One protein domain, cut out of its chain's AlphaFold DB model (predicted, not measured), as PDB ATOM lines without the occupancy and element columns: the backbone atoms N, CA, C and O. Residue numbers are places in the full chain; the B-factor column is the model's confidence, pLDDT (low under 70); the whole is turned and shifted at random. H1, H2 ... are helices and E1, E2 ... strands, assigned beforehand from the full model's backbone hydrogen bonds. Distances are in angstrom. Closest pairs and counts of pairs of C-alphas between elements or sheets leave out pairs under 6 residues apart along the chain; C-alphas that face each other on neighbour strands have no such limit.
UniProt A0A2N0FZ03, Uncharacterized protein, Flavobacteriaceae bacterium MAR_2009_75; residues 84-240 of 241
ATOM      1  N   ALA A  84     208.623 250.725 187.426       90.50
ATOM      2  CA  ALA A  84     208.582 249.897 188.623       90.50
ATOM      3  C   ALA A  84     209.798 248.956 188.678       90.50
ATOM      4  O   ALA A  84     210.156 248.377 187.643       90.50
ATOM      5  N   PRO A  85     210.448 248.806 189.846       94.06
ATOM      6  CA  PRO A  85     211.426 247.749 190.047       94.06
ATOM      7  C   PRO A  85     210.752 246.373 189.977       94.06
ATOM      8  O   PRO A  85     209.574 246.235 190.308       94.06
ATOM      9  N   THR A  86     211.483 245.350 189.537       92.81
ATOM     10  CA  THR A  86     210.953 243.977 189.480       92.81
ATOM     11  C   THR A  86     210.835 243.363 190.877       92.81
ATOM     12  O   THR A  86     211.451 243.845 191.832       92.81
ATOM     13  N   HIS A  87     210.092 242.257 191.016       93.75
ATOM     14  CA  HIS A  87     209.999 241.530 192.288       93.75
ATOM     15  C   HIS A  87     211.387 241.197 192.841       93.75
ATOM     16  O   HIS A  87     211.662 241.406 194.024       93.75
ATOM     17  N   LYS A  88     212.277 240.720 191.965       93.69
ATOM     18  CA  LYS A  88     213.661 240.404 192.306       93.69
ATOM     19  C   LYS A  88     214.414 241.623 192.854       93.69
ATOM     20  O   LYS A  88     215.071 241.515 193.887       93.69
ATOM     21  N   GLU A  89     214.327 242.763 192.169       95.62
ATOM     22  CA  GLU A  89     215.011 244.005 192.559       95.62
ATOM     23  C   GLU A  89     214.528 244.514 193.922       95.62
ATOM     24  O   GLU A  89     215.345 244.914 194.754       95.62
ATOM     25  N   ILE A  90     213.220 244.439 194.178       96.19
ATOM     26  CA  ILE A  90     212.630 244.839 195.459       96.19
ATOM     27  C   ILE A  90     213.103 243.915 196.586       96.19
ATOM     28  O   ILE A  90     213.561 244.395 197.624       96.19
ATOM     29  N   ILE A  91     213.036 242.594 196.387       95.56
ATOM     30  CA  ILE A  91     213.456 241.612 197.396       95.56
ATOM     31  C   ILE A  91     214.942 241.775 197.724       95.56
ATOM     32  O   ILE A  91     215.306 241.794 198.899       95.56
ATOM     33  N   ASP A  92     215.800 241.931 196.713       95.00
ATOM     34  CA  ASP A  92     217.236 242.144 196.920       95.00
ATOM     35  C   ASP A  92     217.507 243.415 197.744       95.00
ATOM     36  O   ASP A  92     218.329 243.392 198.667       95.00
ATOM     37  N   ALA A  93     216.797 244.511 197.453       95.69
ATOM     38  CA  ALA A  93     216.914 245.761 198.199       95.69
ATOM     39  C   ALA A  93     216.457 245.608 199.661       95.69
ATOM     40  O   ALA A  93     217.183 246.010 200.576       95.69
ATOM     41  N   LEU A  94     215.299 244.977 199.888       94.94
ATOM     42  CA  LEU A  94     214.746 244.737 201.225       94.94
ATOM     43  C   LEU A  94     215.655 243.832 202.065       94.94
ATOM     44  O   LEU A  94     215.957 244.176 203.206       94.94
ATOM     45  N   VAL A  95     216.141 242.716 201.511       93.94
ATOM     46  CA  VAL A  95     217.040 241.784 202.217       93.94
ATOM     47  C   VAL A  95     218.356 242.468 202.588       93.94
ATOM     48  O   VAL A  95     218.827 242.347 203.718       93.94
ATOM     49  N   LYS A  96     218.950 243.236 201.667       93.38
ATOM     50  CA  LYS A  96     220.176 243.991 201.958       93.38
ATOM     51  C   LYS A  96     219.952 244.993 203.093       93.38
ATOM     52  O   LYS A  96     220.762 245.070 204.016       93.38
ATOM     53  N   TRP A  97     218.852 245.742 203.040       93.06
ATOM     54  CA  TRP A  97     218.475 246.685 204.091       93.06
ATOM     55  C   TRP A  97     218.250 245.988 205.437       93.06
ATOM     56  O   TRP A  97     218.771 246.452 206.455       93.06
ATOM     57  N   SER A  98     217.556 244.850 205.446       92.19
ATOM     58  CA  SER A  98     217.193 244.151 206.676       92.19
ATOM     59  C   SER A  98     218.410 243.584 207.405       92.19
ATOM     60  O   SER A  98     218.507 243.727 208.623       92.19
ATOM     61  N   ILE A  99     219.385 243.035 206.669       90.50
ATOM     62  CA  ILE A  99     220.650 242.530 207.228       90.50
ATOM     63  C   ILE A  99     221.399 243.645 207.964       90.50
ATOM     64  O   ILE A  99     221.802 243.465 209.109       90.50
ATOM     65  N   THR A 100     221.537 244.823 207.346       88.00
ATOM     66  CA  THR A 100     222.276 245.952 207.952       88.00
ATOM     67  C   THR A 100     221.650 246.495 209.238       88.00
ATOM     68  O   THR A 100     222.290 247.260 209.952       88.00
ATOM     69  N   ARG A 101     220.398 246.125 209.528       85.88
ATOM     70  CA  ARG A 101     219.599 246.655 210.640       85.88
ATOM     71  C   ARG A 101     219.129 245.579 211.612       85.88
ATOM     72  O   ARG A 101     218.390 245.897 212.536       85.88
ATOM     73  N   ASN A 102     219.527 244.324 211.398       87.06
ATOM     74  CA  ASN A 102     218.996 243.169 212.122       87.06
ATOM     75  C   ASN A 102     217.451 243.124 212.120       87.06
ATOM     76  O   ASN A 102     216.818 242.747 213.106       87.06
ATOM     77  N   TYR A 103     216.835 243.561 211.017       89.50
ATOM     78  CA  TYR A 103     215.386 243.572 210.859       89.50
ATOM     79  C   TYR A 103     214.906 242.219 210.330       89.50
ATOM     80  O   TYR A 103     215.451 241.691 209.356       89.50
ATOM     81  N   ASN A 104     213.865 241.657 210.943       90.31
ATOM     82  CA  ASN A 104     213.330 240.364 210.538       90.31
ATOM     83  C   ASN A 104     212.210 240.525 209.497       90.31
ATOM     84  O   ASN A 104     211.094 240.907 209.832       90.31
ATOM     85  N   LEU A 105     212.501 240.180 208.237       92.62
ATOM     86  CA  LEU A 105     211.521 240.193 207.141       92.62
ATOM     87  C   LEU A 105     210.641 238.933 207.072       92.62
ATOM     88  O   LEU A 105     209.651 238.931 206.344       92.62
ATOM     89  N   ILE A 106     210.972 237.860 207.799       92.69
ATOM     90  CA  ILE A 106     210.233 236.588 207.715       92.69
ATOM     91  C   ILE A 106     208.739 236.767 208.038       92.69
ATOM     92  O   ILE A 106     207.919 236.280 207.256       92.69
ATOM     93  N   PRO A 107     208.341 237.486 209.110       93.38
ATOM     94  CA  PRO A 107     206.928 237.689 209.422       93.38
ATOM     95  C   PRO A 107     206.157 238.419 208.314       93.38
ATOM     96  O   PRO A 107     205.019 238.052 208.023       93.38
ATOM     97  N   LEU A 108     206.788 239.390 207.645       92.25
ATOM     98  CA  LEU A 108     206.200 240.111 206.515       92.25
ATOM     99  C   LEU A 108     205.910 239.163 205.347       92.25
ATOM    100  O   LEU A 108     204.771 239.057 204.900       92.25
ATOM    101  N   PHE A 109     206.926 238.443 204.865       92.31
ATOM    102  CA  PHE A 109     206.762 237.547 203.714       92.31
ATOM    103  C   PHE A 109     205.852 236.358 204.027       92.31
ATOM    104  O   PHE A 109     205.130 235.891 203.148       92.31
ATOM    105  N   SER A 110     205.835 235.894 205.280       91.62
ATOM    106  CA  SER A 110     204.865 234.899 205.736       91.62
ATOM    107  C   SER A 110     203.440 235.449 205.670       91.62
ATOM    108  O   SER A 110     202.572 234.789 205.102       91.62
ATOM    109  N   SER A 111     203.209 236.668 206.165       91.62
ATOM    110  CA  SER A 111     201.894 237.317 206.117       91.62
ATOM    111  C   SER A 111     201.429 237.533 204.677       91.62
ATOM    112  O   SER A 111     200.297 237.197 204.342       91.62
ATOM    113  N   LEU A 112     202.311 238.007 203.791       90.81
ATOM    114  CA  LEU A 112     201.997 238.157 202.369       90.81
ATOM    115  C   LEU A 112     201.675 236.812 201.710       90.81
ATOM    116  O   LEU A 112     200.698 236.720 200.980       90.81
ATOM    117  N   SER A 113     202.423 235.747 202.014       88.62
ATOM    118  CA  SER A 113     202.134 234.398 201.502       88.62
ATOM    119  C   SER A 113     200.717 233.935 201.835       88.62
ATOM    120  O   SER A 113     200.012 233.432 200.961       88.62
ATOM    121  N   PHE A 114     200.272 234.154 203.074       86.06
ATOM    122  CA  PHE A 114     198.939 233.742 203.506       86.06
ATOM    123  C   PHE A 114     197.814 234.614 202.965       86.06
ATOM    124  O   PHE A 114     196.728 234.081 202.762       86.06
ATOM    125  N   ASN A 115     198.059 235.909 202.745       87.62
ATOM    126  CA  ASN A 115     197.034 236.853 202.298       87.62
ATOM    127  C   ASN A 115     196.927 236.954 200.773       87.62
ATOM    128  O   ASN A 115     195.842 237.212 200.267       87.62
ATOM    129  N   VAL A 116     198.007 236.689 200.037       88.00
ATOM    130  CA  VAL A 116     198.052 236.794 198.572       88.00
ATOM    131  C   VAL A 116     197.727 235.454 197.908       88.00
ATOM    132  O   VAL A 116     196.817 235.364 197.082       88.00
ATOM    133  N   LEU A 117     198.455 234.390 198.264       86.62
ATOM    134  CA  LEU A 117     198.491 233.174 197.450       86.62
ATOM    135  C   LEU A 117     197.155 232.424 197.458       86.62
ATOM    136  O   LEU A 117     196.759 231.803 198.448       86.62
ATOM    137  N   GLY A 118     196.487 232.425 196.305       85.19
ATOM    138  CA  GLY A 118     195.194 231.767 196.129       85.19
ATOM    139  C   GLY A 118     194.009 232.459 196.809       85.19
ATOM    140  O   GLY A 118     192.936 231.860 196.847       85.19
ATOM    141  N   ASN A 119     194.174 233.681 197.318       88.56
ATOM    142  CA  ASN A 119     193.070 234.482 197.864       88.56
ATOM    143  C   ASN A 119     192.660 235.634 196.943       88.56
ATOM    144  O   ASN A 119     191.560 236.156 197.087       88.56
ATOM    145  N   ILE A 120     193.517 236.002 195.993       91.06
ATOM    146  CA  ILE A 120     193.253 237.065 195.027       91.06
ATOM    147  C   ILE A 120     192.477 236.486 193.836       91.06
ATOM    148  O   ILE A 120     193.006 235.594 193.164       91.06
ATOM    149  N   PRO A 121     191.243 236.956 193.565       89.81
ATOM    150  CA  PRO A 121     190.450 236.469 192.448       89.81
ATOM    151  C   PRO A 121     191.092 236.740 191.097       89.81
ATOM    152  O   PRO A 121     191.865 237.678 190.921       89.81
ATOM    153  N   ASP A 122     190.749 235.911 190.116       86.69
ATOM    154  CA  ASP A 122     191.250 236.123 188.769       86.69
ATOM    155  C   ASP A 122     190.643 237.376 188.123       86.69
ATOM    156  O   ASP A 122     189.496 237.744 188.384       86.69
ATOM    157  N   VAL A 123     191.393 237.998 187.215       86.56
ATOM    158  CA  VAL A 123     191.029 239.283 186.609       86.56
ATOM    159  C   VAL A 123     189.688 239.252 185.868       86.56
ATOM    160  O   VAL A 123     188.981 240.255 185.845       86.56
ATOM    161  N   THR A 124     189.277 238.116 185.291       83.19
ATOM    162  CA  THR A 124     187.975 238.035 184.603       83.19
ATOM    163  C   THR A 124     186.805 237.987 185.576       83.19
ATOM    164  O   THR A 124     185.721 238.478 185.257       83.19
ATOM    165  N   THR A 125     187.041 237.454 186.772       86.69
ATOM    166  CA  THR A 125     186.084 237.491 187.873       86.69
ATOM    167  C   THR A 125     186.037 238.882 188.508       86.69
ATOM    168  O   THR A 125     184.947 239.399 188.726       86.69
ATOM    169  N   LEU A 126     187.190 239.531 188.717       87.75
ATOM    170  CA  LEU A 126     187.261 240.920 189.204       87.75
ATOM    171  C   LEU A 126     186.608 241.920 188.237       87.75
ATOM    172  O   LEU A 126     186.064 242.929 188.663       87.75
ATOM    173  N   ALA A 127     186.624 241.628 186.934       83.62
ATOM    174  CA  ALA A 127     185.927 242.406 185.909       83.62
ATOM    175  C   ALA A 127     184.413 242.126 185.828       83.62
ATOM    176  O   ALA A 127     183.761 242.607 184.900       83.62
ATOM    177  N   GLU A 128     183.878 241.262 186.697       83.12
ATOM    178  CA  GLU A 128     182.493 240.769 186.678       83.12
ATOM    179  C   GLU A 128     182.075 240.090 185.358       83.12
ATOM    180  O   GLU A 128     180.890 239.930 185.063       83.12
ATOM    181  N   LYS A 129     183.033 239.643 184.533       81.88
ATOM    182  CA  LYS A 129     182.741 238.925 183.277       81.88
ATOM    183  C   LYS A 129     182.407 237.456 183.501       81.88
ATOM    184  O   LYS A 129     181.737 236.834 182.670       81.88
ATOM    185  N   VAL A 130     182.894 236.904 184.607       82.81
ATOM    186  CA  VAL A 130     182.639 235.540 185.064       82.81
ATOM    187  C   VAL A 130     182.087 235.617 186.479       82.81
ATOM    188  O   VAL A 130     182.701 236.219 187.352       82.81
ATOM    189  N   ILE A 131     180.947 234.970 186.715       81.56
ATOM    190  CA  ILE A 131     180.388 234.790 188.057       81.56
ATOM    191  C   ILE A 131     180.488 233.316 188.423       81.56
ATOM    192  O   ILE A 131     180.054 232.440 187.670       81.56
ATOM    193  N   HIS A 132     181.025 233.051 189.611       84.12
ATOM    194  CA  HIS A 132     181.120 231.707 190.165       84.12
ATOM    195  C   HIS A 132     179.955 231.447 191.116       84.12
ATOM    196  O   HIS A 132     179.820 232.109 192.143       84.12
ATOM    197  N   LEU A 133     179.107 230.471 190.784       78.12
ATOM    198  CA  LEU A 133     177.978 230.094 191.636       78.12
ATOM    199  C   LEU A 133     178.468 229.574 192.994       78.12
ATOM    200  O   LEU A 133     179.381 228.753 193.059       78.12
ATOM    201  N   GLY A 134     177.823 230.021 194.072       79.19
ATOM    202  CA  GLY A 134     178.156 229.596 195.435       79.19
ATOM    203  C   GLY A 134     179.420 230.237 196.015       79.19
ATOM    204  O   GLY A 134     179.820 229.867 197.118       79.19
ATOM    205  N   ILE A 135     180.032 231.189 195.305       82.88
ATOM    206  CA  ILE A 135     181.091 232.048 195.838       82.88
ATOM    207  C   ILE A 135     180.450 233.348 196.345       82.88
ATOM    208  O   ILE A 135     179.595 233.899 195.647       82.88
ATOM    209  N   PRO A 136     180.803 233.823 197.557       78.38
ATOM    210  CA  PRO A 136     180.332 235.106 198.069       78.38
ATOM    211  C   PRO A 136     180.662 236.267 197.127       78.38
ATOM    212  O   PRO A 136     181.562 236.159 196.292       78.38
ATOM    213  N   ALA A 137     179.963 237.390 197.311       77.75
ATOM    214  CA  ALA A 137     180.349 238.642 196.671       77.75
ATOM    215  C   ALA A 137     181.819 238.935 196.986       77.75
ATOM    216  O   ALA A 137     182.254 238.821 198.136       77.75
ATOM    217  N   LEU A 138     182.581 239.230 195.941       84.44
ATOM    218  CA  LEU A 138     183.997 239.525 196.064       84.44
ATOM    219  C   LEU A 138     184.170 240.991 196.432       84.44
ATOM    220  O   LEU A 138     183.366 241.833 196.037       84.44
ATOM    221  N   LEU A 139     185.231 241.259 197.184       85.44
ATOM    222  CA  LEU A 139     185.737 242.611 197.352       85.44
ATOM    223  C   LEU A 139     186.149 243.162 195.988       85.44
ATOM    224  O   LEU A 139     186.592 242.400 195.116       85.44
ATOM    225  N   ASP A 140     186.008 244.470 195.815       86.56
ATOM    226  CA  ASP A 140     186.539 245.109 194.626       86.56
ATOM    227  C   ASP A 140     188.080 245.132 194.664       86.56
ATOM    228  O   ASP A 140     188.731 244.769 195.650       86.56
ATOM    229  N   LEU A 141     188.691 245.491 193.536       87.88
ATOM    230  CA  LEU A 141     190.146 245.480 193.414       87.88
ATOM    231  C   LEU A 141     190.822 246.460 194.396       87.88
ATOM    232  O   LEU A 141     191.934 246.195 194.856       87.88
ATOM    233  N   GLU A 142     190.161 247.577 194.689       90.38
ATOM    234  CA  GLU A 142     190.663 248.635 195.559       90.38
ATOM    235  C   GLU A 142     190.692 248.163 197.021       90.38
ATOM    236  O   GLU A 142     191.740 248.227 197.663       90.38
ATOM    237  N   ASP A 143     189.604 247.555 197.490       90.56
ATOM    238  CA  ASP A 143     189.482 246.939 198.811       90.56
ATOM    239  C   ASP A 143     190.498 245.804 199.006       90.56
ATOM    240  O   ASP A 143     191.097 245.658 200.075       90.56
ATOM    241  N   ILE A 144     190.724 244.968 197.983       91.19
ATOM    242  CA  ILE A 144     191.746 243.910 198.054       91.19
ATOM    243  C   ILE A 144     193.133 244.530 198.239       91.19
ATOM    244  O   ILE A 144     193.919 244.039 199.052       91.19
ATOM    245  N   PHE A 145     193.447 245.592 197.495       92.00
ATOM    246  CA  PHE A 145     194.727 246.275 197.632       92.00
ATOM    247  C   PHE A 145     194.890 246.889 199.023       92.00
ATOM    248  O   PHE A 145     195.925 246.671 199.650       92.00
ATOM    249  N   ASP A 146     193.873 247.584 199.532       91.12
ATOM    250  CA  ASP A 146     193.912 248.208 200.857       91.12
ATOM    251  C   ASP A 146     194.122 247.185 201.976       91.12
ATOM    252  O   ASP A 146     195.008 247.370 202.809       91.12
ATOM    253  N   ASN A 147     193.424 246.046 201.934       91.19
ATOM    254  CA  ASN A 147     193.643 244.953 202.888       91.19
ATOM    255  C   ASN A 147     195.093 244.438 202.867       91.19
ATOM    256  O   ASN A 147     195.671 244.110 203.904       91.19
ATOM    257  N   LEU A 148     195.715 244.355 201.686       91.19
ATOM    258  CA  LEU A 148     197.118 243.952 201.577       91.19
ATOM    259  C   LEU A 148     198.073 245.048 202.071       91.19
ATOM    260  O   LEU A 148     199.133 244.728 202.612       91.19
ATOM    261  N   ILE A 149     197.718 246.323 201.915       91.06
ATOM    262  CA  ILE A 149     198.487 247.445 202.459       91.06
ATOM    263  C   ILE A 149     198.417 247.496 203.982       91.06
ATOM    264  O   ILE A 149     199.455 247.708 204.603       91.06
ATOM    265  N   GLU A 150     197.276 247.214 204.607       90.94
ATOM    266  CA  GLU A 150     197.198 247.114 206.071       90.94
ATOM    267  C   GLU A 150     198.194 246.080 206.621       90.94
ATOM    268  O   GLU A 150     198.865 246.305 207.633       90.94
ATOM    269  N   VAL A 151     198.386 244.959 205.912       89.31
ATOM    270  CA  VAL A 151     199.431 243.980 206.254       89.31
ATOM    271  C   VAL A 151     200.820 244.618 206.186       89.31
ATOM    272  O   VAL A 151     201.629 244.376 207.079       89.31
ATOM    273  N   ILE A 152     201.105 245.437 205.171       91.06
ATOM    274  CA  ILE A 152     202.383 246.151 205.019       91.06
ATOM    275  C   ILE A 152     202.604 247.181 206.126       91.06
ATOM    276  O   ILE A 152     203.716 247.265 206.651       91.06
ATOM    277  N   GLU A 153     201.580 247.942 206.501       89.69
ATOM    278  CA  GLU A 153     201.684 249.008 207.501       89.69
ATOM    279  C   GLU A 153     202.033 248.473 208.897       89.69
ATOM    280  O   GLU A 153     202.732 249.149 209.651       89.69
ATOM    281  N   ASN A 154     201.698 247.213 209.205       90.06
ATOM    282  CA  ASN A 154     202.164 246.539 210.425       90.06
ATOM    283  C   ASN A 154     203.695 246.359 210.486       90.06
ATOM    284  O   ASN A 154     204.262 246.238 211.573       90.06
ATOM    285  N   PHE A 155     204.375 246.320 209.335       91.44
ATOM    286  CA  PHE A 155     205.830 246.140 209.242       91.44
ATOM    287  C   PHE A 155     206.564 247.433 208.873       91.44
ATOM    288  O   PHE A 155     207.702 247.635 209.291       91.44
ATOM    289  N   PHE A 156     205.927 248.313 208.103       92.25
ATOM    290  CA  PHE A 156     206.470 249.607 207.691       92.25
ATOM    291  C   PHE A 156     205.461 250.726 207.986       92.25
ATOM    292  O   PHE A 156     204.897 251.301 207.054       92.25
ATOM    293  N   PRO A 157     205.218 251.046 209.270       90.69
ATOM    294  CA  PRO A 157     204.231 252.049 209.655       90.69
ATOM    295  C   PRO A 157     204.643 253.447 209.189       90.69
ATOM    296  O   PRO A 157     205.834 253.790 209.190       90.69
ATOM    297  N   LYS A 158     203.656 254.261 208.805       89.06
ATOM    298  CA  LYS A 158     203.841 255.629 208.283       89.06
ATOM    299  C   LYS A 158     204.391 256.597 209.333       89.06
ATOM    300  O   LYS A 158     204.942 257.636 208.990       89.06
ATOM    301  N   GLU A 159     204.278 256.261 210.606       88.31
ATOM    302  CA  GLU A 159     204.772 257.064 211.721       88.31
ATOM    303  C   GLU A 159     206.265 256.817 211.987       88.31
ATOM    304  O   GLU A 159     206.903 257.572 212.722       88.31
ATOM    305  N   ASN A 160     206.848 255.759 211.410       88.50
ATOM    306  CA  ASN A 160     208.240 255.398 211.643       88.50
ATOM    307  C   ASN A 160     209.157 255.944 210.544       88.50
ATOM    308  O   ASN A 160     209.079 255.548 209.383       88.50
ATOM    309  N   ASN A 161     210.116 256.785 210.933       86.56
ATOM    310  CA  ASN A 161     211.119 257.342 210.022       86.56
ATOM    311  C   ASN A 161     211.920 256.266 209.269       86.56
ATOM    312  O   ASN A 161     212.381 256.512 208.154       86.56
ATOM    313  N   SER A 162     212.099 255.070 209.847       86.62
ATOM    314  CA  SER A 162     212.794 253.971 209.161       86.62
ATOM    315  C   SER A 162     212.055 253.493 207.905       86.62
ATOM    316  O   SER A 162     212.711 253.101 206.940       86.62
ATOM    317  N   SER A 163     210.723 253.607 207.879       91.00
ATOM    318  CA  SER A 163     209.863 253.281 206.736       91.00
ATOM    319  C   SER A 163     210.133 254.185 205.529       91.00
ATOM    320  O   SER A 163     209.915 253.779 204.388       91.00
ATOM    321  N   PHE A 164     210.668 255.388 205.755       93.31
ATOM    322  CA  PHE A 164     210.981 256.359 204.703       93.31
ATOM    323  C   PHE A 164     212.442 256.338 204.258       93.31
ATOM    324  O   PHE A 164     212.844 257.136 203.411       93.31
ATOM    325  N   GLN A 165     213.256 255.429 204.799       92.81
ATOM    326  CA  GLN A 165     214.649 255.322 204.384       92.81
ATOM    327  C   GLN A 165     214.734 254.931 202.903       92.81
ATOM    328  O   GLN A 165     214.057 253.992 202.487       92.81
ATOM    329  N   PRO A 166     215.557 255.621 202.099       94.00
ATOM    330  CA  PRO A 166     215.689 255.294 200.691       94.00
ATOM    331  C   PRO A 166     216.474 253.990 200.523       94.00
ATOM    332  O   PRO A 166     217.546 253.810 201.106       94.00
ATOM    333  N   LEU A 167     215.942 253.085 199.705       94.88
ATOM    334  CA  LEU A 167     216.632 251.904 199.210       94.88
ATOM    335  C   LEU A 167     216.959 252.085 197.733       94.88
ATOM    336  O   LEU A 167     216.120 252.510 196.940       94.88
ATOM    337  N   ILE A 168     218.179 251.702 197.375       93.56
ATOM    338  CA  ILE A 168     218.695 251.808 196.013       93.56
ATOM    339  C   ILE A 168     218.241 250.587 195.212       93.56
ATOM    340  O   ILE A 168     218.518 249.447 195.593       93.56
ATOM    341  N   THR A 169     217.606 250.831 194.068       94.12
ATOM    342  CA  THR A 169     217.269 249.820 193.055       94.12
ATOM    343  C   THR A 169     217.842 250.232 191.693       94.12
ATOM    344  O   THR A 169     218.174 251.403 191.496       94.12
ATOM    345  N   PRO A 170     217.902 249.333 190.693       92.25
ATOM    346  CA  PRO A 170     218.263 249.719 189.325       92.25
ATOM    347  C   PRO A 170     217.320 250.756 188.689       92.25
ATOM    348  O   PRO A 170     217.678 251.374 187.687       92.25
ATOM    349  N   LYS A 171     216.117 250.959 189.248       92.31
ATOM    350  CA  LYS A 171     215.129 251.952 188.791       92.31
ATOM    351  C   LYS A 171     215.204 253.288 189.535       92.31
ATOM    352  O   LYS A 171     214.450 254.200 189.203       92.31
ATOM    353  N   GLY A 172     216.119 253.413 190.497       92.00
ATOM    354  CA  GLY A 172     216.310 254.600 191.324       92.00
ATOM    355  C   GLY A 172     216.129 254.316 192.812       92.00
ATOM    356  O   GLY A 172     216.065 253.158 193.237       92.00
ATOM    357  N   ASP A 173     216.041 255.396 193.581       93.44
ATOM    358  CA  ASP A 173     215.902 255.352 195.032       93.44
ATOM    359  C   ASP A 173     214.432 255.425 195.426       93.44
ATOM    360  O   ASP A 173     213.692 256.310 194.988       93.44
ATOM    361  N   PHE A 174     214.014 254.497 196.280       95.50
ATOM    362  CA  PHE A 174     212.636 254.396 196.737       95.50
ATOM    363  C   PHE A 174     212.601 254.253 198.259       95.50
ATOM    364  O   PHE A 174     213.354 253.443 198.801       95.50
ATOM    365  N   PRO A 175     211.717 254.972 198.967       95.06
ATOM    366  CA  PRO A 175     211.462 254.696 200.377       95.06
ATOM    367  C   PRO A 175     211.058 253.229 200.604       95.06
ATOM    368  O   PRO A 175     210.320 252.667 199.790       95.06
ATOM    369  N   VAL A 176     211.494 252.615 201.711       93.81
ATOM    370  CA  VAL A 176     211.158 251.214 202.060       93.81
ATOM    371  C   VAL A 176     209.647 250.963 201.976       93.81
ATOM    372  O   VAL A 176     209.216 249.997 201.348       93.81
ATOM    373  N   ILE A 177     208.840 251.854 202.560       93.81
ATOM    374  CA  ILE A 177     207.377 251.757 202.556       93.81
ATOM    375  C   ILE A 177     206.808 251.773 201.137       93.81
ATOM    376  O   ILE A 177     205.946 250.959 200.814       93.81
ATOM    377  N   VAL A 178     207.339 252.631 200.264       94.81
ATOM    378  CA  VAL A 178     206.916 252.725 198.862       94.81
ATOM    379  C   VAL A 178     207.263 251.431 198.128       94.81
ATOM    380  O   VAL A 178     206.404 250.884 197.446       94.81
ATOM    381  N   LEU A 179     208.467 250.873 198.320       95.50
ATOM    382  CA  LEU A 179     208.829 249.573 197.736       95.50
ATOM    383  C   LEU A 179     207.922 248.439 198.206       95.50
ATOM    384  O   LEU A 179     207.571 247.581 197.401       95.50
ATOM    385  N   ALA A 180     207.527 248.436 199.478       94.38
ATOM    386  CA  ALA A 180     206.615 247.429 200.006       94.38
ATOM    387  C   ALA A 180     205.216 247.525 199.366       94.38
ATOM    388  O   ALA A 180     204.638 246.501 199.006       94.38
ATOM    389  N   HIS A 181     204.709 248.742 199.137       94.50
ATOM    390  CA  HIS A 181     203.442 248.949 198.428       94.50
ATOM    391  C   HIS A 181     203.545 248.566 196.944       94.50
ATOM    392  O   HIS A 181     202.646 247.915 196.413       94.50
ATOM    393  N   ILE A 182     204.658 248.912 196.277       95.44
ATOM    394  CA  ILE A 182     204.934 248.477 194.898       95.44
ATOM    395  C   ILE A 182     204.930 246.949 194.833       95.44
ATOM    396  O   ILE A 182     204.291 246.376 193.956       95.44
ATOM    397  N   TYR A 183     205.611 246.289 195.773       95.38
ATOM    398  CA  TYR A 183     205.685 244.836 195.833       95.38
ATOM    399  C   TYR A 183     204.294 244.210 195.926       95.38
ATOM    400  O   TYR A 183     203.961 243.370 195.098       95.38
ATOM    401  N   VAL A 184     203.453 244.667 196.858       94.06
ATOM    402  CA  VAL A 184     202.065 244.194 196.989       94.06
ATOM    403  C   VAL A 184     201.262 244.397 195.711       94.06
ATOM    404  O   VAL A 184     200.571 243.478 195.280       94.06
ATOM    405  N   GLY A 185     201.379 245.560 195.071       94.31
ATOM    406  CA  GLY A 185     200.686 245.819 193.813       94.31
ATOM    407  C   GLY A 185     201.127 244.884 192.684       94.31
ATOM    408  O   GLY A 185     200.289 244.403 191.926       94.31
ATOM    409  N   LEU A 186     202.419 244.550 192.611       94.06
ATOM    410  CA  LEU A 186     202.921 243.559 191.657       94.06
ATOM    411  C   LEU A 186     202.401 242.144 191.964       94.06
ATOM    412  O   LEU A 186     201.996 241.444 191.034       94.06
ATOM    413  N   LEU A 187     202.341 241.743 193.241       93.38
ATOM    414  CA  LEU A 187     201.761 240.455 193.643       93.38
ATOM    415  C   LEU A 187     200.271 240.368 193.283       93.38
ATOM    416  O   LEU A 187     199.819 239.333 192.791       93.38
ATOM    417  N   LEU A 188     199.522 241.455 193.500       92.88
ATOM    418  CA  LEU A 188     198.110 241.567 193.140       92.88
ATOM    419  C   LEU A 188     197.905 241.389 191.637       92.88
ATOM    420  O   LEU A 188     197.079 240.568 191.230       92.88
ATOM    421  N   CYS A 189     198.673 242.110 190.813       90.81
ATOM    422  CA  CYS A 189     198.633 241.938 189.363       90.81
ATOM    423  C   CYS A 189     198.970 240.496 188.965       90.81
ATOM    424  O   CYS A 189     198.235 239.885 188.194       90.81
ATOM    425  N   GLU A 190     200.047 239.920 189.508       89.38
ATOM    426  CA  GLU A 190     200.494 238.585 189.113       89.38
ATOM    427  C   GLU A 190     199.491 237.477 189.475       89.38
ATOM    428  O   GLU A 190     199.212 236.619 188.631       89.38
ATOM    429  N   GLU A 191     198.925 237.481 190.686       88.75
ATOM    430  CA  GLU A 191     197.902 236.495 191.057       88.75
ATOM    431  C   GLU A 191     196.619 236.684 190.244       88.75
ATOM    432  O   GLU A 191     196.092 235.701 189.719       88.75
ATOM    433  N   SER A 192     196.151 237.925 190.074       89.19
ATOM    434  CA  SER A 192     194.905 238.206 189.346       89.19
ATOM    435  C   SER A 192     195.003 237.797 187.877       89.19
ATOM    436  O   SER A 192     194.103 237.149 187.337       89.19
ATOM    437  N   ASN A 193     196.115 238.127 187.215       85.94
ATOM    438  CA  ASN A 193     196.284 237.860 185.786       85.94
ATOM    439  C   ASN A 193     196.474 236.362 185.506       85.94
ATOM    440  O   ASN A 193     196.174 235.893 184.409       85.94
ATOM    441  N   ARG A 194     196.952 235.586 186.489       82.19
ATOM    442  CA  ARG A 194     197.129 234.133 186.352       82.19
ATOM    443  C   ARG A 194     195.956 233.303 186.838       82.19
ATOM    444  O   ARG A 194     195.813 232.203 186.317       82.19
ATOM    445  N   GLY A 195     195.236 233.738 187.875       80.50
ATOM    446  CA  GLY A 195     193.957 233.207 188.370       80.50
ATOM    447  C   GLY A 195     193.861 231.733 188.806       80.50
ATOM    448  O   GLY A 195     192.918 231.363 189.503       80.50
ATOM    449  N   ASP A 196     194.803 230.869 188.412       81.06
ATOM    450  CA  ASP A 196     194.714 229.402 188.499       81.06
ATOM    451  C   ASP A 196     194.626 228.942 189.952       81.06
ATOM    452  O   ASP A 196     193.806 228.085 190.286       81.06
ATOM    453  N   ARG A 197     195.439 229.534 190.835       86.25
ATOM    454  CA  ARG A 197     195.502 229.109 192.234       86.25
ATOM    455  C   ARG A 197     194.240 229.482 193.002       86.25
ATOM    456  O   ARG A 197     193.691 228.615 193.678       86.25
ATOM    457  N   TRP A 198     193.767 230.723 192.877       89.06
ATOM    458  CA  TRP A 198     192.520 231.150 193.517       89.06
ATOM    459  C   TRP A 198     191.338 230.323 193.033       89.06
ATOM    460  O   TRP A 198     190.592 229.796 193.853       89.06
ATOM    461  N   PHE A 199     191.216 230.104 191.723       86.69
ATOM    462  CA  PHE A 199     190.152 229.258 191.197       86.69
ATOM    463  C   PHE A 199     190.240 227.825 191.745       86.69
ATOM    464  O   PHE A 199     189.254 227.262 192.222       86.69
ATOM    465  N   CYS A 200     191.428 227.218 191.734       86.12
ATOM    466  CA  CYS A 200     191.606 225.866 192.264       86.12
ATOM    467  C   CYS A 200     191.263 225.785 193.761       86.12
ATOM    468  O   CYS A 200     190.611 224.830 194.182       86.12
ATOM    469  N   ARG A 201     191.636 226.795 194.552       87.94
ATOM    470  CA  ARG A 201     191.411 226.848 196.003       87.94
ATOM    471  C   ARG A 201     189.972 227.202 196.376       87.94
ATOM    472  O   ARG A 201     189.315 226.435 197.072       87.94
ATOM    473  N   MET A 202     189.483 228.348 195.920       87.88
ATOM    474  CA  MET A 202     188.207 228.927 196.350       87.88
ATOM    475  C   MET A 202     187.023 228.339 195.597       87.88
ATOM    476  O   MET A 202     185.971 228.098 196.187       87.88
ATOM    477  N   VAL A 203     187.203 228.068 194.304       87.12
ATOM    478  CA  VAL A 203     186.111 227.643 193.433       87.12
ATOM    479  C   VAL A 203     186.009 226.125 193.357       87.12
ATOM    480  O   VAL A 203     184.955 225.552 193.629       87.12
ATOM    481  N   ARG A 204     187.110 225.446 193.020       84.62
ATOM    482  CA  ARG A 204     187.131 223.978 192.914       84.62
ATOM    483  C   ARG A 204     187.361 223.261 194.235       84.62
ATOM    484  O   ARG A 204     187.025 222.083 194.317       84.62
ATOM    485  N   LYS A 205     187.936 223.941 195.231       87.12
ATOM    486  CA  LYS A 205     188.362 223.338 196.505       87.12
ATOM    487  C   LYS A 205     189.315 222.149 196.300       87.12
ATOM    488  O   LYS A 205     189.242 221.150 197.006       87.12
ATOM    489  N   ASP A 206     190.202 222.263 195.310       85.69
ATOM    490  CA  ASP A 206     191.193 221.256 194.918       85.69
ATOM    491  C   ASP A 206     192.510 221.943 194.512       85.69
ATOM    492  O   ASP A 206     192.780 222.182 193.331       85.69
ATOM    493  N   GLU A 207     193.347 222.269 195.504       81.75
ATOM    494  CA  GLU A 207     194.647 222.919 195.275       81.75
ATOM    495  C   GLU A 207     195.634 222.044 194.489       81.75
ATOM    496  O   GLU A 207     196.529 222.586 193.846       81.75
ATOM    497  N   SER A 208     195.452 220.717 194.434       82.25
ATOM    498  CA  SER A 208     196.353 219.809 193.696       82.25
ATOM    499  C   SER A 208     196.372 220.057 192.179       82.25
ATOM    500  O   SER A 208     197.221 219.537 191.454       82.25
ATOM    501  N   ARG A 209     195.419 220.851 191.681       75.94
ATOM    502  CA  ARG A 209     195.231 221.176 190.261       75.94
ATOM    503  C   ARG A 209     195.923 222.458 189.828       75.94
ATOM    504  O   ARG A 209     195.876 222.771 188.629       75.94
ATOM    505  N   THR A 210     196.547 223.168 190.765       76.00
ATOM    506  CA  THR A 210     197.393 224.305 190.433       76.00
ATOM    507  C   THR A 210     198.680 223.806 189.793       76.00
ATOM    508  O   THR A 210     199.361 222.920 190.305       76.00
ATOM    509  N   THR A 211     199.002 224.354 188.628       66.88
ATOM    510  CA  THR A 211     200.251 224.031 187.913       66.88
ATOM    511  C   THR A 211     201.186 225.230 187.829       66.88
ATOM    512  O   THR A 211     202.283 225.116 187.288       66.88
ATOM    513  N   GLN A 212     200.748 226.388 188.331       67.25
ATOM    514  CA  GLN A 212     201.477 227.644 188.239       67.25
ATOM    515  C   GLN A 212     201.652 228.286 189.613       67.25
ATOM    516  O   GLN A 212     200.739 228.309 190.434       67.25
ATOM    517  N   SER A 213     202.834 228.854 189.825       68.25
ATOM    518  CA  SER A 213     203.264 229.388 191.115       68.25
ATOM    519  C   SER A 213     203.254 230.916 191.153       68.25
ATOM    520  O   SER A 213     204.210 231.450 191.682       68.25
ATOM    521  N   GLY A 214     202.243 231.593 190.586       74.12
ATOM    522  CA  GLY A 214     202.155 233.057 190.365       74.12
ATOM    523  C   GLY A 214     203.046 233.971 191.222       74.12
ATOM    524  O   GLY A 214     204.264 233.983 191.058       74.12
ATOM    525  N   ALA A 215     202.454 234.707 192.158       80.19
ATOM    526  CA  ALA A 215     203.177 235.466 193.181       80.19
ATOM    527  C   ALA A 215     203.984 234.553 194.128       80.19
ATOM    528  O   ALA A 215     204.850 235.001 194.877       80.19
ATOM    529  N   GLY A 216     203.739 233.239 194.098       83.62
ATOM    530  CA  GLY A 216     204.516 232.262 194.860       83.62
ATOM    531  C   GLY A 216     205.997 232.248 194.474       83.62
ATOM    532  O   GLY A 216     206.845 231.932 195.309       83.62
ATOM    533  N   MET A 217     206.329 232.621 193.235       85.81
ATOM    534  CA  MET A 217     207.706 232.654 192.752       85.81
ATOM    535  C   MET A 217     208.554 233.719 193.450       85.81
ATOM    536  O   MET A 217     209.684 233.427 193.843       85.81
ATOM    537  N   SER A 218     208.025 234.929 193.635       88.62
ATOM    538  CA  SER A 218     208.738 236.019 194.311       88.62
ATOM    539  C   SER A 218     208.920 235.715 195.804       88.62
ATOM    540  O   SER A 218     210.013 235.876 196.345       88.62
ATOM    541  N   ILE A 219     207.912 235.132 196.456       87.44
ATOM    542  CA  ILE A 219     208.024 234.655 197.845       87.44
ATOM    543  C   ILE A 219     209.072 233.537 197.965       87.44
ATOM    544  O   ILE A 219     209.894 233.543 198.884       87.44
ATOM    545  N   GLY A 220     209.101 232.601 197.014       86.88
ATOM    546  CA  GLY A 220     210.135 231.569 196.952       86.88
ATOM    547  C   GLY A 220     211.539 232.145 196.729       86.88
ATOM    548  O   GLY A 220     212.507 231.646 197.306       86.88
ATOM    549  N   TYR A 221     211.658 233.233 195.963       90.38
ATOM    550  CA  TYR A 221     212.927 233.938 195.785       90.38
ATOM    551  C   TYR A 221     213.446 234.550 197.086       90.38
ATOM    552  O   TYR A 221     214.626 234.389 197.407       90.38
ATOM    553  N   PHE A 222     212.567 235.188 197.867       91.69
ATOM    554  CA  PHE A 222     212.908 235.643 199.213       91.69
ATOM    555  C   PHE A 222     213.408 234.479 200.079       91.69
ATOM    556  O   PHE A 222     214.493 234.568 200.653       91.69
ATOM    557  N   ALA A 223     212.691 233.349 200.096       87.38
ATOM    558  CA  ALA A 223     213.107 232.176 200.861       87.38
ATOM    559  C   ALA A 223     214.499 231.663 200.445       87.38
ATOM    560  O   ALA A 223     215.323 231.387 201.315       87.38
ATOM    561  N   LYS A 224     214.815 231.618 199.142       87.44
ATOM    562  CA  LYS A 224     216.162 231.263 198.648       87.44
ATOM    563  C   LYS A 224     217.241 232.237 199.132       87.44
ATOM    564  O   LYS A 224     218.352 231.812 199.441       87.44
ATOM    565  N   LYS A 225     216.941 233.535 199.200       87.19
ATOM    566  CA  LYS A 225     217.888 234.559 199.674       87.19
ATOM    567  C   LYS A 225     218.133 234.492 201.176       87.19
ATOM    568  O   LYS A 225     219.254 234.738 201.611       87.19
ATOM    569  N   THR A 226     217.107 234.158 201.951       84.31
ATOM    570  CA  THR A 226     217.183 234.086 203.416       84.31
ATOM    571  C   THR A 226     217.688 232.734 203.918       84.31
ATOM    572  O   THR A 226     218.378 232.690 204.933       84.31
ATOM    573  N   PHE A 227     217.408 231.644 203.198       82.75
ATOM    574  CA  PHE A 227     217.779 230.274 203.569       82.75
ATOM    575  C   PHE A 227     218.557 229.569 202.437       82.75
ATOM    576  O   PHE A 227     218.037 228.636 201.817       82.75
ATOM    577  N   PRO A 228     219.816 229.968 202.159       65.31
ATOM    578  CA  PRO A 228     220.570 229.493 200.992       65.31
ATOM    579  C   PRO A 228     220.798 227.976 200.950       65.31
ATOM    580  O   PRO A 228     220.947 227.403 199.879       65.31
ATOM    581  N   TRP A 229     220.824 227.324 202.114       60.91
ATOM    582  CA  TRP A 229     221.026 225.880 202.272       60.91
ATOM    583  C   TRP A 229     219.726 225.060 202.256       60.91
ATOM    584  O   TRP A 229     219.788 223.838 202.310       60.91
ATOM    585  N   GLY A 230     218.554 225.710 202.232       58.66
ATOM    586  CA  GLY A 230     217.254 225.045 202.391       58.66
ATOM    587  C   GLY A 230     216.326 225.114 201.178       58.66
ATOM    588  O   GLY A 230     215.296 224.444 201.179       58.66
ATOM    589  N   VAL A 231     216.650 225.919 200.157       65.44
ATOM    590  CA  VAL A 231     215.782 226.131 198.987       65.44
ATOM    591  C   VAL A 231     216.594 226.133 197.693       65.44
ATOM    592  O   VAL A 231     217.274 227.105 197.358       65.44
ATOM    593  N   GLU A 232     216.459 225.065 196.910       67.62
ATOM    594  CA  GLU A 232     217.013 224.988 195.560       67.62
ATOM    595  C   GLU A 232     216.013 225.560 194.538       67.62
ATOM    596  O   GLU A 232     214.953 224.991 194.285       67.62
ATOM    597  N   MET A 233     216.352 226.692 193.910       64.00
ATOM    598  CA  MET A 233     215.669 227.178 192.697       64.00
ATOM    599  C   MET A 233     216.653 227.234 191.533       64.00
ATOM    600  O   MET A 233     217.753 227.766 191.697       64.00
ATOM    601  N   LYS A 234     216.232 226.757 190.354       68.31
ATOM    602  CA  LYS A 234     217.014 226.835 189.109       68.31
ATOM    603  C   LYS A 234     217.220 228.287 188.672       68.31
ATOM    604  O   LYS A 234     216.276 229.073 188.695       68.31
ATOM    605  N   ASP A 235     218.417 228.621 188.197       64.81
ATOM    606  CA  ASP A 235     218.766 230.001 187.831       64.81
ATOM    607  C   ASP A 235     217.939 230.547 186.658       64.81
ATOM    608  O   ASP A 235     217.550 231.710 186.678       64.81
ATOM    609  N   GLU A 236     217.550 229.704 185.695       60.22
ATOM    610  CA  GLU A 236     216.646 230.075 184.588       60.22
ATOM    611  C   GLU A 236     215.296 230.636 185.060       60.22
ATOM    612  O   GLU A 236     214.679 231.458 184.383       60.22
ATOM    613  N   VAL A 237     214.830 230.189 186.226       61.44
ATOM    614  CA  VAL A 237     213.564 230.626 186.816       61.44
ATOM    615  C   VAL A 237     213.716 232.004 187.472       61.44
ATOM    616  O   VAL A 237     212.771 232.786 187.475       61.44
ATOM    617  N   LEU A 238     214.919 232.340 187.951       59.66
ATOM    618  CA  LEU A 238     215.226 233.636 188.560       59.66
ATOM    619  C   LEU A 238     215.245 234.779 187.545       59.66
ATOM    620  O   LEU A 238     214.907 235.900 187.900       59.66
ATOM    621  N   TYR A 239     215.619 234.506 186.291       54.81
ATOM    622  CA  TYR A 239     215.630 235.509 185.218       54.81
ATOM    623  C   TYR A 239     214.231 235.982 184.800       54.81
ATOM    624  O   TYR A 239     214.111 236.955 184.062       54.81
ATOM    625  N   ARG A 240     213.178 235.277 185.230       57.09
ATOM    626  CA  ARG A 240     211.781 235.597 184.910       57.09
ATOM    627  C   ARG A 240     211.075 236.395 186.019       57.09
ATOM    628  O   ARG A 240     209.891 236.677 185.854       57.09
TER     629      ARG A 240
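This is residues 84 to 240 of the 241 residues of an uncharacterized protein of Flavobacteriaceae bacterium MAR_2009_75 (UniProt A0A2N0FZ03). Five helices, H1, H2, H4, H6 and H8, form an up-and-down bundle, with the long H6 as its core and H4, H2, H8 and H1 wrapped part-way round it. A small strand hairpin, E1 and E2, sits with the short H5 at the first end of H6, while H3 and H7 lie at its other end and the short H9 lies near H8. The printed part has 157 residues, with nine named helices and two named strands in the order H1 H2 H3 H4 H5 E1 E2 H6 H7 H8 H9. It is mostly helix and compact, with a radius of gyration of the C-alphas of 16.3 A and spans of 49 by 37 by 26 A.

Find C-alpha 87 at (209.999, 241.530, 192.288); from there H1 runs 21.3 A to residue 101. H2, residues 106 to 116, covers 15.2 A; then come H3, residues 123 to 126, and H4, residues 141 to 153, 18.5 A long. H5 is residues 161 to 164, E1 166 to 169 and E2 172 to 175. Look for C-alpha 176 at (211.158, 251.214, 202.060), where H6 begins its 27.1 A run to residue 194. H7, residues 196 to 203, H8, residues 216 to 226 and 15.4 A long, and H9, residues 235 to 238, follow; H9 ends at C-alpha 238, (215.226, 233.636, 188.560).

Start at H6, the hub, which touches five helices. It touches H4 at Ile 149 and His 181, C-alphas 6.6 A apart, at a steep tilt of 39 degrees, opposite ways. It touches H1 at Ile 90 and Leu 179, 6.5 A between C-alphas, at a shallow tilt of 33 degrees, only just short of steep. H2 only just touches H6, with 3 pairs of C-alphas within 8 A. H8 touches H2, closest C-alphas Phe 109 and Ile 219 at 6.7 A, opposite ways at a shallow tilt of 6 degrees. H5 touches H6 with residues 176 to 178 of H6 alone. In the antiparallel hairpin E1 and E2, N 167 and O 174 are 2.8 A apart, within hydrogen-bond range. In H1, H2, H4, H6, H7 and H8 every O i to N i+4 pair is within hydrogen-bond range; H3, H5 and H9 are too short for one.

The farthest C-alphas, Thr 100 and Leu 133, are 49.8 A apart. The printed part has no cut; its long links are H3 to H4 and H7 to H8. Expect low confidence, pLDDT under 70, at residues 211 to 213 and 228 to 240.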